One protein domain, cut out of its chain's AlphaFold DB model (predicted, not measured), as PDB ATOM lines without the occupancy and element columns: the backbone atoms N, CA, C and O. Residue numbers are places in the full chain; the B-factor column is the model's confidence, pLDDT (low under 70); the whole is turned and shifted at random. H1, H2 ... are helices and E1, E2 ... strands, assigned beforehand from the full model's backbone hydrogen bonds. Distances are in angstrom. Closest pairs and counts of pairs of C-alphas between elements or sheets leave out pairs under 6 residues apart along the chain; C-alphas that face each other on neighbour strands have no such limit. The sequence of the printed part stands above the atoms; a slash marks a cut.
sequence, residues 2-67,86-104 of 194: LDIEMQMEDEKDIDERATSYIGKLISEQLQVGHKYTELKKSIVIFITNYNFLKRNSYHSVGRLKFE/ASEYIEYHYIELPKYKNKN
ATOM      1  N   LEU A   2      12.357 -17.401 -17.520       93.88
ATOM      2  CA  LEU A   2      11.634 -17.400 -16.251       93.88
ATOM      3  C   LEU A   2      10.226 -16.863 -16.482       93.88
ATOM      4  O   LEU A   2      10.088 -15.804 -17.090       93.88
ATOM      5  N   ASP A   3       9.232 -17.568 -15.961       94.50
ATOM      6  CA  ASP A   3       7.859 -17.084 -15.848       94.50
ATOM      7  C   ASP A   3       7.376 -17.243 -14.402       94.50
ATOM      8  O   ASP A   3       7.788 -18.175 -13.700       94.50
ATOM      9  N   ILE A   4       6.557 -16.303 -13.938       92.88
ATOM     10  CA  ILE A   4       6.031 -16.268 -12.574       92.88
ATOM     11  C   ILE A   4       4.533 -15.987 -12.635       92.88
ATOM     12  O   ILE A   4       4.115 -14.929 -13.101       92.88
ATOM     13  N   GLU A   5       3.736 -16.893 -12.075       92.94
ATOM     14  CA  GLU A   5       2.298 -16.719 -11.907       92.94
ATOM     15  C   GLU A   5       1.929 -16.683 -10.418       92.94
ATOM     16  O   GLU A   5       2.381 -17.516  -9.631       92.94
ATOM     17  N   MET A   6       1.076 -15.733 -10.027       92.25
ATOM     18  CA  MET A   6       0.467 -15.702  -8.699       92.25
ATOM     19  C   MET A   6      -1.027 -16.021  -8.792       92.25
ATOM     20  O   MET A   6      -1.753 -15.346  -9.518       92.25
ATOM     21  N   GLN A   7      -1.489 -17.009  -8.025       90.12
ATOM     22  CA  GLN A   7      -2.879 -17.468  -8.035       90.12
ATOM     23  C   GLN A   7      -3.528 -17.321  -6.659       90.12
ATOM     24  O   GLN A   7      -3.039 -17.832  -5.645       90.12
ATOM     25  N   MET A   8      -4.669 -16.634  -6.628       87.25
ATOM     26  CA  MET A   8      -5.463 -16.459  -5.409       87.25
ATOM     27  C   MET A   8      -6.421 -17.629  -5.171       87.25
ATOM     28  O   MET A   8      -6.739 -17.936  -4.021       87.25
ATOM     29  N   GLU A   9      -6.837 -18.304  -6.241       86.81
ATOM     30  CA  GLU A   9      -7.831 -19.373  -6.232       86.81
ATOM     31  C   GLU A   9      -7.336 -20.612  -6.961       86.81
ATOM     32  O   GLU A   9      -6.567 -20.517  -7.910       86.81
ATOM     33  N   ASP A  10      -7.816 -21.770  -6.510       89.94
ATOM     34  CA  ASP A  10      -7.473 -23.059  -7.094       89.94
ATOM     35  C   ASP A  10      -8.466 -23.438  -8.197       89.94
ATOM     36  O   ASP A  10      -9.516 -24.028  -7.922       89.94
ATOM     37  N   GLU A  11      -8.117 -23.107  -9.440       89.38
ATOM     38  CA  GLU A  11      -8.878 -23.478 -10.645       89.38
ATOM     39  C   GLU A  11      -8.702 -24.956 -11.040       89.38
ATOM     40  O   GLU A  11      -9.404 -25.439 -11.927       89.38
ATOM     41  N   LYS A  12      -7.852 -25.713 -10.326       90.81
ATOM     42  CA  LYS A  12      -7.578 -27.146 -10.552       90.81
ATOM     43  C   LYS A  12      -6.943 -27.474 -11.909       90.81
ATOM     44  O   LYS A  12      -7.062 -28.610 -12.354       90.81
ATOM     45  N   ASP A  13      -6.243 -26.519 -12.513       92.88
ATOM     46  CA  ASP A  13      -5.602 -26.627 -13.832       92.88
ATOM     47  C   ASP A  13      -4.099 -26.270 -13.810       92.88
ATOM     48  O   ASP A  13      -3.471 -26.027 -14.845       92.88
ATOM     49  N   ILE A  14      -3.504 -26.185 -12.614       92.56
ATOM     50  CA  ILE A  14      -2.133 -25.691 -12.438       92.56
ATOM     51  C   ILE A  14      -1.099 -26.559 -13.172       92.56
ATOM     52  O   ILE A  14      -0.104 -26.031 -13.664       92.56
ATOM     53  N   ASP A  15      -1.348 -27.865 -13.299       90.75
ATOM     54  CA  ASP A  15      -0.459 -28.800 -13.995       90.75
ATOM     55  C   ASP A  15      -0.490 -28.562 -15.517       90.75
ATOM     56  O   ASP A  15       0.558 -28.521 -16.177       90.75
ATOM     57  N   GLU A  16      -1.678 -28.336 -16.085       95.19
ATOM     58  CA  GLU A  16      -1.877 -27.966 -17.486       95.19
ATOM     59  C   GLU A  16      -1.232 -26.610 -17.796       95.19
ATOM     60  O   GLU A  16      -0.519 -26.475 -18.798       95.19
ATOM     61  N   ARG A  17      -1.416 -25.617 -16.916       94.31
ATOM     62  CA  ARG A  17      -0.797 -24.288 -17.051       94.31
ATOM     63  C   ARG A  17       0.719 -24.367 -16.986       94.31
ATOM     64  O   ARG A  17       1.391 -23.844 -17.873       94.31
ATOM     65  N   ALA A  18       1.260 -25.071 -15.992       94.31
ATOM     66  CA  ALA A  18       2.695 -25.268 -15.831       94.31
ATOM     67  C   ALA A  18       3.313 -25.870 -17.100       94.31
ATOM     68  O   ALA A  18       4.305 -25.353 -17.625       94.31
ATOM     69  N   THR A  19       2.672 -26.911 -17.636       94.25
ATOM     70  CA  THR A  19       3.096 -27.583 -18.868       94.25
ATOM     71  C   THR A  19       3.047 -26.636 -20.070       94.25
ATOM     72  O   THR A  19       4.011 -26.558 -20.835       94.25
ATOM     73  N   SER A  20       1.957 -25.877 -20.224       96.38
ATOM     74  CA  SER A  20       1.800 -24.895 -21.303       96.38
ATOM     75  C   SER A  20       2.880 -23.810 -21.252       96.38
ATOM     76  O   SER A  20       3.508 -23.510 -22.271       96.38
ATOM     77  N   TYR A  21       3.152 -23.267 -20.063       95.50
ATOM     78  CA  TYR A  21       4.121 -22.189 -19.873       95.50
ATOM     79  C   TYR A  21       5.539 -22.659 -20.169       95.50
ATOM     80  O   TYR A  21       6.240 -22.021 -20.952       95.50
ATOM     81  N   ILE A  22       5.952 -23.815 -19.639       95.06
ATOM     82  CA  ILE A  22       7.264 -24.389 -19.966       95.06
ATOM     83  C   ILE A  22       7.396 -24.659 -21.465       95.06
ATOM     84  O   ILE A  22       8.419 -24.299 -22.052       95.06
ATOM     85  N   GLY A  23       6.376 -25.248 -22.098       93.69
ATOM     86  CA  GLY A  23       6.390 -25.519 -23.536       93.69
ATOM     87  C   GLY A  23       6.616 -24.246 -24.352       93.69
ATOM     88  O   GLY A  23       7.496 -24.206 -25.216       93.69
ATOM     89  N   LYS A  24       5.892 -23.176 -24.009       93.94
ATOM     90  CA  LYS A  24       6.055 -21.859 -24.627       93.94
ATOM     91  C   LYS A  24       7.468 -21.306 -24.419       93.94
ATOM     92  O   LYS A  24       8.143 -21.017 -25.407       93.94
ATOM     93  N   LEU A  25       7.952 -21.244 -23.174       93.94
ATOM     94  CA  LEU A  25       9.282 -20.713 -22.845       93.94
ATOM     95  C   LEU A  25      10.413 -21.452 -23.568       93.94
ATOM     96  O   LEU A  25      11.410 -20.830 -23.924       93.94
ATOM     97  N   ILE A  26      10.301 -22.769 -23.760       92.62
ATOM     98  CA  ILE A  26      11.287 -23.553 -24.517       92.62
ATOM     99  C   ILE A  26      11.201 -23.215 -26.004       92.62
ATOM    100  O   ILE A  26      12.224 -22.930 -26.625       92.62
ATOM    101  N   SER A  27       9.990 -23.225 -26.566       90.75
ATOM    102  CA  SER A  27       9.779 -23.009 -28.002       90.75
ATOM    103  C   SER A  27      10.239 -21.628 -28.480       90.75
ATOM    104  O   SER A  27      10.728 -21.498 -29.597       90.75
ATOM    105  N   GLU A  28      10.152 -20.609 -27.625       91.81
ATOM    106  CA  GLU A  28      10.530 -19.233 -27.959       91.81
ATOM    107  C   GLU A  28      12.051 -18.985 -27.916       91.81
ATOM    108  O   GLU A  28      12.516 -17.952 -28.400       91.81
ATOM    109  N   GLN A  29      12.851 -19.904 -27.359       91.88
ATOM    110  CA  GLN A  29      14.300 -19.701 -27.197       91.88
ATOM    111  C   GLN A  29      15.112 -19.954 -28.464       91.88
ATOM    112  O   GLN A  29      16.113 -19.275 -28.710       91.88
ATOM    113  N   LEU A  30      14.737 -20.970 -29.238       88.88
ATOM    114  CA  LEU A  30      15.513 -21.409 -30.390       88.88
ATOM    115  C   LEU A  30      14.826 -20.946 -31.671       88.88
ATOM    116  O   LEU A  30      13.701 -21.336 -31.965       88.88
ATOM    117  N   GLN A  31      15.523 -20.112 -32.439       87.38
ATOM    118  CA  GLN A  31      15.085 -19.662 -33.756       87.38
ATOM    119  C   GLN A  31      15.828 -20.429 -34.853       87.38
ATOM    120  O   GLN A  31      16.802 -21.142 -34.595       87.38
ATOM    121  N   VAL A  32      15.367 -20.283 -36.098       86.69
ATOM    122  CA  VAL A  32      16.020 -20.893 -37.262       86.69
ATOM    123  C   VAL A  32      17.492 -20.474 -37.299       86.69
ATOM    124  O   VAL A  32      17.806 -19.289 -37.359       86.69
ATOM    125  N   GLY A  33      18.387 -21.462 -37.265       89.38
ATOM    126  CA  GLY A  33      19.837 -21.257 -37.261       89.38
ATOM    127  C   GLY A  33      20.517 -21.406 -35.893       89.38
ATOM    128  O   GLY A  33      21.740 -21.521 -35.868       89.38
ATOM    129  N   HIS A  34      19.775 -21.466 -34.780       93.38
ATOM    130  CA  HIS A  34      20.345 -21.760 -33.455       93.38
ATOM    131  C   HIS A  34      20.655 -23.254 -33.288       93.38
ATOM    132  O   HIS A  34      19.982 -24.117 -33.862       93.38
ATOM    133  N   LYS A  35      21.655 -23.579 -32.460       94.12
ATOM    134  CA  LYS A  35      21.948 -24.968 -32.064       94.12
ATOM    135  C   LYS A  35      21.139 -25.360 -30.830       94.12
ATOM    136  O   LYS A  35      20.992 -24.570 -29.907       94.12
ATOM    137  N   TYR A  36      20.717 -26.624 -30.738       91.62
ATOM    138  CA  TYR A  36      20.025 -27.133 -29.540       91.62
ATOM    139  C   TYR A  36      20.866 -27.044 -28.259       91.62
ATOM    140  O   TYR A  36      20.314 -26.878 -27.178       91.62
ATOM    141  N   THR A  37      22.195 -27.080 -28.372       92.88
ATOM    142  CA  THR A  37      23.122 -26.886 -27.244       92.88
ATOM    143  C   THR A  37      23.071 -25.478 -26.644       92.88
ATOM    144  O   THR A  37      23.642 -25.246 -25.588       92.88
ATOM    145  N   GLU A  38      22.440 -24.521 -27.326       93.38
ATOM    146  CA  GLU A  38      22.254 -23.149 -26.838       93.38
ATOM    147  C   GLU A  38      20.967 -22.991 -26.017       93.38
ATOM    148  O   GLU A  38      20.710 -21.906 -25.488       93.38
ATOM    149  N   LEU A  39      20.158 -24.056 -25.901       93.81
ATOM    150  CA  LEU A  39      18.968 -24.063 -25.063       93.81
ATOM    151  C   LEU A  39      19.351 -23.694 -23.628       93.81
ATOM    152  O   LEU A  39      20.334 -24.189 -23.082       93.81
ATOM    153  N   LYS A  40      18.570 -22.817 -22.998       94.44
ATOM    154  CA  LYS A  40      18.774 -22.431 -21.603       94.44
ATOM    155  C   LYS A  40      17.671 -23.023 -20.743       94.44
ATOM    156  O   LYS A  40      16.548 -23.261 -21.189       94.44
ATOM    157  N   LYS A  41      17.983 -23.207 -19.463       95.56
ATOM    158  CA  LYS A  41      17.010 -23.655 -18.468       95.56
ATOM    159  C   LYS A  41      15.785 -22.735 -18.436       95.56
ATOM    160  O   LYS A  41      15.915 -21.504 -18.417       95.56
ATOM    161  N   SER A  42      14.608 -23.343 -18.417       96.12
ATOM    162  CA  SER A  42      13.301 -22.702 -18.309       96.12
ATOM    163  C   SER A  42      12.710 -23.006 -16.943       96.12
ATOM    164  O   SER A  42      12.651 -24.165 -16.532       96.12
ATOM    165  N   ILE A  43      12.308 -21.953 -16.237       97.62
ATOM    166  CA  ILE A  43      11.773 -22.034 -14.883       97.62
ATOM    167  C   ILE A  43      10.383 -21.411 -14.884       97.62
ATOM    168  O   ILE A  43      10.225 -20.279 -15.336       97.62
ATOM    169  N   VAL A  44       9.399 -22.131 -14.354       97.56
ATOM    170  CA  VAL A  44       8.071 -21.578 -14.066       97.56
ATOM    171  C   VAL A  44       7.854 -21.598 -12.562       97.56
ATOM    172  O   VAL A  44       8.042 -22.630 -11.915       97.56
ATOM    173  N   ILE A  45       7.485 -20.451 -12.002       97.56
ATOM    174  CA  ILE A  45       7.229 -20.280 -10.575       97.56
ATOM    175  C   ILE A  45       5.752 -19.966 -10.367       97.56
ATOM    176  O   ILE A  45       5.270 -18.931 -10.807       97.56
ATOM    177  N   PHE A  46       5.056 -20.819  -9.631       97.25
ATOM    178  CA  PHE A  46       3.716 -20.552  -9.132       97.25
ATOM    179  C   PHE A  46       3.781 -20.139  -7.667       97.25
ATOM    180  O   PHE A  46       4.354 -20.849  -6.836       97.25
ATOM    181  N   ILE A  47       3.163 -19.009  -7.343       96.12
ATOM    182  CA  ILE A  47       2.932 -18.548  -5.974       96.12
ATOM    183  C   ILE A  47       1.429 -18.633  -5.709       96.12
ATOM    184  O   ILE A  47       0.648 -17.904  -6.314       96.12
ATOM    185  N   THR A  48       1.002 -19.515  -4.812       95.38
ATOM    186  CA  THR A  48      -0.420 -19.796  -4.581       95.38
ATOM    187  C   THR A  48      -0.858 -19.369  -3.185       95.38
ATOM    188  O   THR A  48      -0.162 -19.595  -2.191       95.38
ATOM    189  N   ASN A  49      -2.061 -18.800  -3.072       93.12
ATOM    190  CA  ASN A  49      -2.702 -18.521  -1.780       93.12
ATOM    191  C   ASN A  49      -3.529 -19.713  -1.246       93.12
ATOM    192  O   ASN A  49      -4.345 -19.573  -0.335       93.12
ATOM    193  N   TYR A  50      -3.310 -20.906  -1.794       93.31
ATOM    194  CA  TYR A  50      -3.963 -22.155  -1.411       93.31
ATOM    195  C   TYR A  50      -2.958 -23.311  -1.423       93.31
ATOM    196  O   TYR A  50      -1.898 -23.231  -2.046       93.31
ATOM    197  N   ASN A  51      -3.310 -24.393  -0.728       94.00
ATOM    198  CA  ASN A  51      -2.524 -25.622  -0.714       94.00
ATOM    199  C   ASN A  51      -3.127 -26.623  -1.694       94.00
ATOM    200  O   ASN A  51      -4.321 -26.911  -1.615       94.00
ATOM    201  N   PHE A  52      -2.290 -27.213  -2.536       94.44
ATOM    202  CA  PHE A  52      -2.712 -28.241  -3.489       94.44
ATOM    203  C   PHE A  52      -1.761 -29.442  -3.497       94.44
ATOM    204  O   PHE A  52      -2.200 -30.576  -3.703       94.44
ATOM    205  N   LEU A  53      -0.482 -29.243  -3.157       94.94
ATOM    206  CA  LEU A  53       0.476 -30.337  -3.054       94.94
ATOM    207  C   LEU A  53       0.389 -31.000  -1.680       94.94
ATOM    208  O   LEU A  53       0.492 -30.354  -0.633       94.94
ATOM    209  N   LYS A  54       0.329 -32.333  -1.669       94.69
ATOM    210  CA  LYS A  54       0.467 -33.153  -0.454       94.69
ATOM    211  C   LYS A  54       1.939 -33.262  -0.034       94.69
ATOM    212  O   LYS A  54       2.530 -34.338  -0.047       94.69
ATOM    213  N   ARG A  55       2.556 -32.120   0.280       94.31
ATOM    214  CA  ARG A  55       3.969 -31.986   0.672       94.31
ATOM    215  C   ARG A  55       4.100 -31.087   1.896       94.31
ATOM    216  O   ARG A  55       3.373 -30.106   2.014       94.31
ATOM    217  N   ASN A  56       5.071 -31.376   2.758       93.38
ATOM    218  CA  ASN A  56       5.319 -30.588   3.973       93.38
ATOM    219  C   ASN A  56       6.149 -29.317   3.721       93.38
ATOM    220  O   ASN A  56       6.295 -28.498   4.622       93.38
ATOM    221  N   SER A  57       6.697 -29.145   2.514       93.56
ATOM    222  CA  SER A  57       7.403 -27.919   2.142       93.56
ATOM    223  C   SER A  57       6.427 -26.866   1.628       93.56
ATOM    224  O   SER A  57       5.528 -27.197   0.855       93.56
ATOM    225  N   TYR A  58       6.642 -25.605   2.010       94.38
ATOM    226  CA  TYR A  58       5.974 -24.459   1.386       94.38
ATOM    227  C   TYR A  58       6.563 -24.136   0.011       94.38
ATOM    228  O   TYR A  58       5.863 -23.581  -0.820       94.38
ATOM    229  N   HIS A  59       7.830 -24.490  -0.231       96.31
ATOM    230  CA  HIS A  59       8.507 -24.343  -1.518       96.31
ATOM    231  C   HIS A  59       8.872 -25.729  -2.051       96.31
ATOM    232  O   HIS A  59       9.738 -26.420  -1.508       96.31
ATOM    233  N   SER A  60       8.177 -26.165  -3.092       97.00
ATOM    234  CA  SER A  60       8.412 -27.444  -3.757       97.00
ATOM    235  C   SER A  60       9.026 -27.209  -5.130       97.00
ATOM    236  O   SER A  60       8.518 -26.401  -5.901       97.00
ATOM    237  N   VAL A  61      10.106 -27.929  -5.434       97.06
ATOM    238  CA  VAL A  61      10.764 -27.884  -6.746       97.06
ATOM    239  C   VAL A  61      10.474 -29.181  -7.496       97.06
ATOM    240  O   VAL A  61      10.749 -30.265  -6.979       97.06
ATOM    241  N   GLY A  62       9.903 -29.062  -8.691       95.44
ATOM    242  CA  GLY A  62       9.633 -30.163  -9.613       95.44
ATOM    243  C   GLY A  62      10.665 -30.211 -10.737       95.44
ATOM    244  O   GLY A  62      11.031 -29.172 -11.284       95.44
ATOM    245  N   ARG A  63      11.128 -31.418 -11.079       95.31
ATOM    246  CA  ARG A  63      12.058 -31.701 -12.187       95.31
ATOM    247  C   ARG A  63      11.630 -32.976 -12.902       95.31
ATOM    248  O   ARG A  63      10.972 -33.817 -12.289       95.31
ATOM    249  N   LEU A  64      12.038 -33.125 -14.159       94.88
ATOM    250  CA  LEU A  64      11.867 -34.376 -14.895       94.88
ATOM    251  C   LEU A  64      12.847 -35.424 -14.371       94.88
ATOM    252  O   LEU A  64      14.039 -35.150 -14.226       94.88
ATOM    253  N   LYS A  65      12.335 -36.620 -14.091       96.25
ATOM    254  CA  LYS A  65      13.111 -37.746 -13.576       96.25
ATOM    255  C   LYS A  65      12.894 -38.982 -14.430       96.25
ATOM    256  O   LYS A  65      11.819 -39.130 -15.009       96.25
ATOM    257  N   PHE A  66      13.896 -39.848 -14.472       96.69
ATOM    258  CA  PHE A  66      13.704 -41.197 -14.984       96.69
ATOM    259  C   PHE A  66      12.797 -41.989 -14.039       96.69
ATOM    260  O   PHE A  66      12.751 -41.742 -12.826       96.69
ATOM    261  N   GLU A  67      12.044 -42.928 -14.605       95.19
ATOM    262  CA  GLU A  67      11.420 -43.967 -13.795       95.19
ATOM    263  C   GLU A  67      12.500 -44.883 -13.217       95.19
ATOM    264  O   GLU A  67      13.628 -44.930 -13.705       95.19
ATOM    265  N   ALA A  86      16.114 -36.661 -15.784       95.31
ATOM    266  CA  ALA A  86      15.993 -36.850 -17.228       95.31
ATOM    267  C   ALA A  86      16.324 -35.579 -18.027       95.31
ATOM    268  O   ALA A  86      16.684 -35.646 -19.199       95.31
ATOM    269  N   SER A  87      16.166 -34.400 -17.418       92.94
ATOM    270  CA  SER A  87      16.503 -33.122 -18.046       92.94
ATOM    271  C   SER A  87      16.719 -32.029 -17.006       92.94
ATOM    272  O   SER A  87      15.906 -31.841 -16.100       92.94
ATOM    273  N   GLU A  88      17.791 -31.258 -17.177       93.19
ATOM    274  CA  GLU A  88      18.106 -30.085 -16.354       93.19
ATOM    275  C   GLU A  88      17.455 -28.784 -16.858       93.19
ATOM    276  O   GLU A  88      17.471 -27.765 -16.162       93.19
ATOM    277  N   TYR A  89      16.854 -28.809 -18.056       94.69
ATOM    278  CA  TYR A  89      16.332 -27.617 -18.732       94.69
ATOM    279  C   TYR A  89      14.933 -27.201 -18.273       94.69
ATOM    280  O   TYR A  89      14.488 -26.111 -18.630       94.69
ATOM    281  N   ILE A  90      14.240 -28.038 -17.499       95.81
ATOM    282  CA  ILE A  90      12.864 -27.801 -17.045       95.81
ATOM    283  C   ILE A  90      12.819 -27.856 -15.526       95.81
ATOM    284  O   ILE A  90      13.192 -28.860 -14.917       95.81
ATOM    285  N   GLU A  91      12.329 -26.783 -14.913       97.44
ATOM    286  CA  GLU A  91      12.147 -26.718 -13.468       97.44
ATOM    287  C   GLU A  91      10.870 -25.962 -13.104       97.44
ATOM    288  O   GLU A  91      10.610 -24.861 -13.584       97.44
ATOM    289  N   TYR A  92      10.088 -26.560 -12.214       97.38
ATOM    290  CA  TYR A  92       8.886 -25.958 -11.654       97.38
ATOM    291  C   TYR A  92       9.141 -25.570 -10.207       97.38
ATOM    292  O   TYR A  92       9.713 -26.351  -9.447       97.38
ATOM    293  N   HIS A  93       8.688 -24.393  -9.802       97.88
ATOM    294  CA  HIS A  93       8.672 -23.973  -8.409       97.88
ATOM    295  C   HIS A  93       7.231 -23.730  -7.994       97.88
ATOM    296  O   HIS A  93       6.553 -22.896  -8.573       97.88
ATOM    297  N   TYR A  94       6.790 -24.418  -6.951       97.69
ATOM    298  CA  TYR A  94       5.486 -24.209  -6.340       97.69
ATOM    299  C   TYR A  94       5.689 -23.654  -4.937       97.69
ATOM    300  O   TYR A  94       6.320 -24.301  -4.096       97.69
ATOM    301  N   ILE A  95       5.197 -22.443  -4.704       96.94
ATOM    302  CA  ILE A  95       5.294 -21.722  -3.439       96.94
ATOM    303  C   ILE A  95       3.881 -21.552  -2.876       96.94
ATOM    304  O   ILE A  95       3.121 -20.702  -3.324       96.94
ATOM    305  N   GLU A  96       3.534 -22.357  -1.875       95.62
ATOM    306  CA  GLU A  96       2.216 -22.361  -1.235       95.62
ATOM    307  C   GLU A  96       2.236 -21.453   0.007       95.62
ATOM    308  O   GLU A  96       2.671 -21.850   1.097       95.62
ATOM    309  N   LEU A  97       1.751 -20.215  -0.146       94.88
ATOM    310  CA  LEU A  97       1.754 -19.184   0.900       94.88
ATOM    311  C   LEU A  97       1.090 -19.629   2.218       94.88
ATOM    312  O   LEU A  97       1.618 -19.290   3.282       94.88
ATOM    313  N   PRO A  98      -0.014 -20.411   2.234       93.06
ATOM    314  CA  PRO A  98      -0.602 -20.855   3.496       93.06
ATOM    315  C   PRO A  98       0.324 -21.765   4.312       93.06
ATOM    316  O   PRO A  98       0.288 -21.717   5.540       93.06
ATOM    317  N   LYS A  99       1.186 -22.566   3.667       93.94
ATOM    318  CA  LYS A  99       2.201 -23.368   4.375       93.94
ATOM    319  C   LYS A  99       3.278 -22.480   4.982       93.94
ATOM    320  O   LYS A  99       3.725 -22.749   6.096       93.94
ATOM    321  N   TYR A 100       3.654 -21.412   4.281       91.31
ATOM    322  CA  TYR A 100       4.639 -20.453   4.771       91.31
ATOM    323  C   TYR A 100       4.195 -19.764   6.064       91.31
ATOM    324  O   TYR A 100       4.996 -19.628   6.981       91.31
ATOM    325  N   LYS A 101       2.912 -19.395   6.183       86.81
ATOM    326  CA  LYS A 101       2.367 -18.745   7.392       86.81
ATOM    327  C   LYS A 101       2.562 -19.569   8.674       86.81
ATOM    328  O   LYS A 101       2.616 -18.999   9.756       86.81
ATOM    329  N   ASN A 102       2.695 -20.891   8.551       85.19
ATOM    330  CA  ASN A 102       2.931 -21.804   9.672       85.19
ATOM    331  C   ASN A 102       4.422 -22.105   9.912       85.19
ATOM    332  O   ASN A 102       4.763 -22.879  10.808       85.19
ATOM    333  N   LYS A 103       5.324 -21.550   9.095       81.75
ATOM    334  CA  LYS A 103       6.769 -21.703   9.266       81.75
ATOM    335  C   LYS A 103       7.210 -20.856  10.458       81.75
ATOM    336  O   LYS A 103       6.922 -19.668  10.508       81.75
ATOM    337  N   ASN A 104       7.990 -21.444  11.361       70.69
ATOM    338  CA  ASN A 104       8.803 -20.682  12.309       70.69
ATOM    339  C   ASN A 104      10.134 -20.343  11.622       70.69
ATOM    340  O   ASN A 104      10.957 -21.251  11.451       70.69
TER     341      ASN A 104
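This is residues 2 to 67 and 86 to 104 of the 194 residues of an uncharacterized protein of Clostridium sp. 26_22 (UniProt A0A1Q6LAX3). A twisted sheet of four strands has one long helix, H1, packed along one face over E1 and E2, while no named helix covers the opposite face. The loop of residues 31 to 37 sticks out beyond one end of this body, and the short helix H2 and the last residues lie at the other end. The printed part has 85 residues with two named helices and four named strands, in the order E1, H1, E2, E3, E4, H2. The sheet is mixed, ordered E1, E2, E4, E3, and the class is mixed, helices and strands. The whole is elongated, spanning 49 by 26 by 24 A, and only just loose, close to compact, with a radius of gyration of the C-alphas of 14.7 A.

E1, residues 2 to 7, is an edge strand, parallel to its neighbour E2, residues 42 to 48, at 15 degrees; N 5 and O 45 are 2.8 A apart, within hydrogen-bond range. Between them in the chain comes H1, residues 14 to 27, and the three form a strand-helix-strand unit, two parallel neighbour strands joined through a helix, with a right-handed crossover. H1 is on the sheet at a height of 8.5 A, in two layers, a helix on one face of a sheet. It runs along the strands, at 24 degrees to E2 on the local plane. It lies over E2 and only just over E1, on which 3 of its C-alphas fall. The closest C-alphas of H1 and E2 are those of Leu 25 and Ser 42, 6.4 A apart. E3, residues 59 to 65, is the other edge strand and is apart from E1 and E2. E4, residues 86 to 96, is parallel to E2 at 17 degrees, with N 93 and O 44 at 2.8 A. It is antiparallel to E3 at 158 degrees, with N 62 and O 92 at 2.8 A. E4 bends by 81 degrees at residue 89. H2, residues 97 to 100, only grazes the sheet and is apart from H1. In H1 every O i to N i+4 pair is within hydrogen-bond range; H2 is too short for such a pair.

E1 begins at C-alpha 2, (11.634, -17.400, -16.251), and is 16.7 A long. H1 measures 19.8 A, E2 19.6 A and E3 18.6 A. E4 measures 25.6 A, from C-alpha 86 at (15.993, -36.850, -17.228). H2 ends at C-alpha 100, (4.639, -20.453, 4.771).

The two C-alphas farthest apart are those of Gly 33 and Asn 104, 50.8 A. Residues 68 to 85 are cut out, and C-alphas 67 and 86 are 9.1 A apart across the cut. The link from H1 to E2 is long, with 14 residues, of which 31 to 37 stand free. The mean pLDDT of the printed part is 93.3, and no printed residue is under 70.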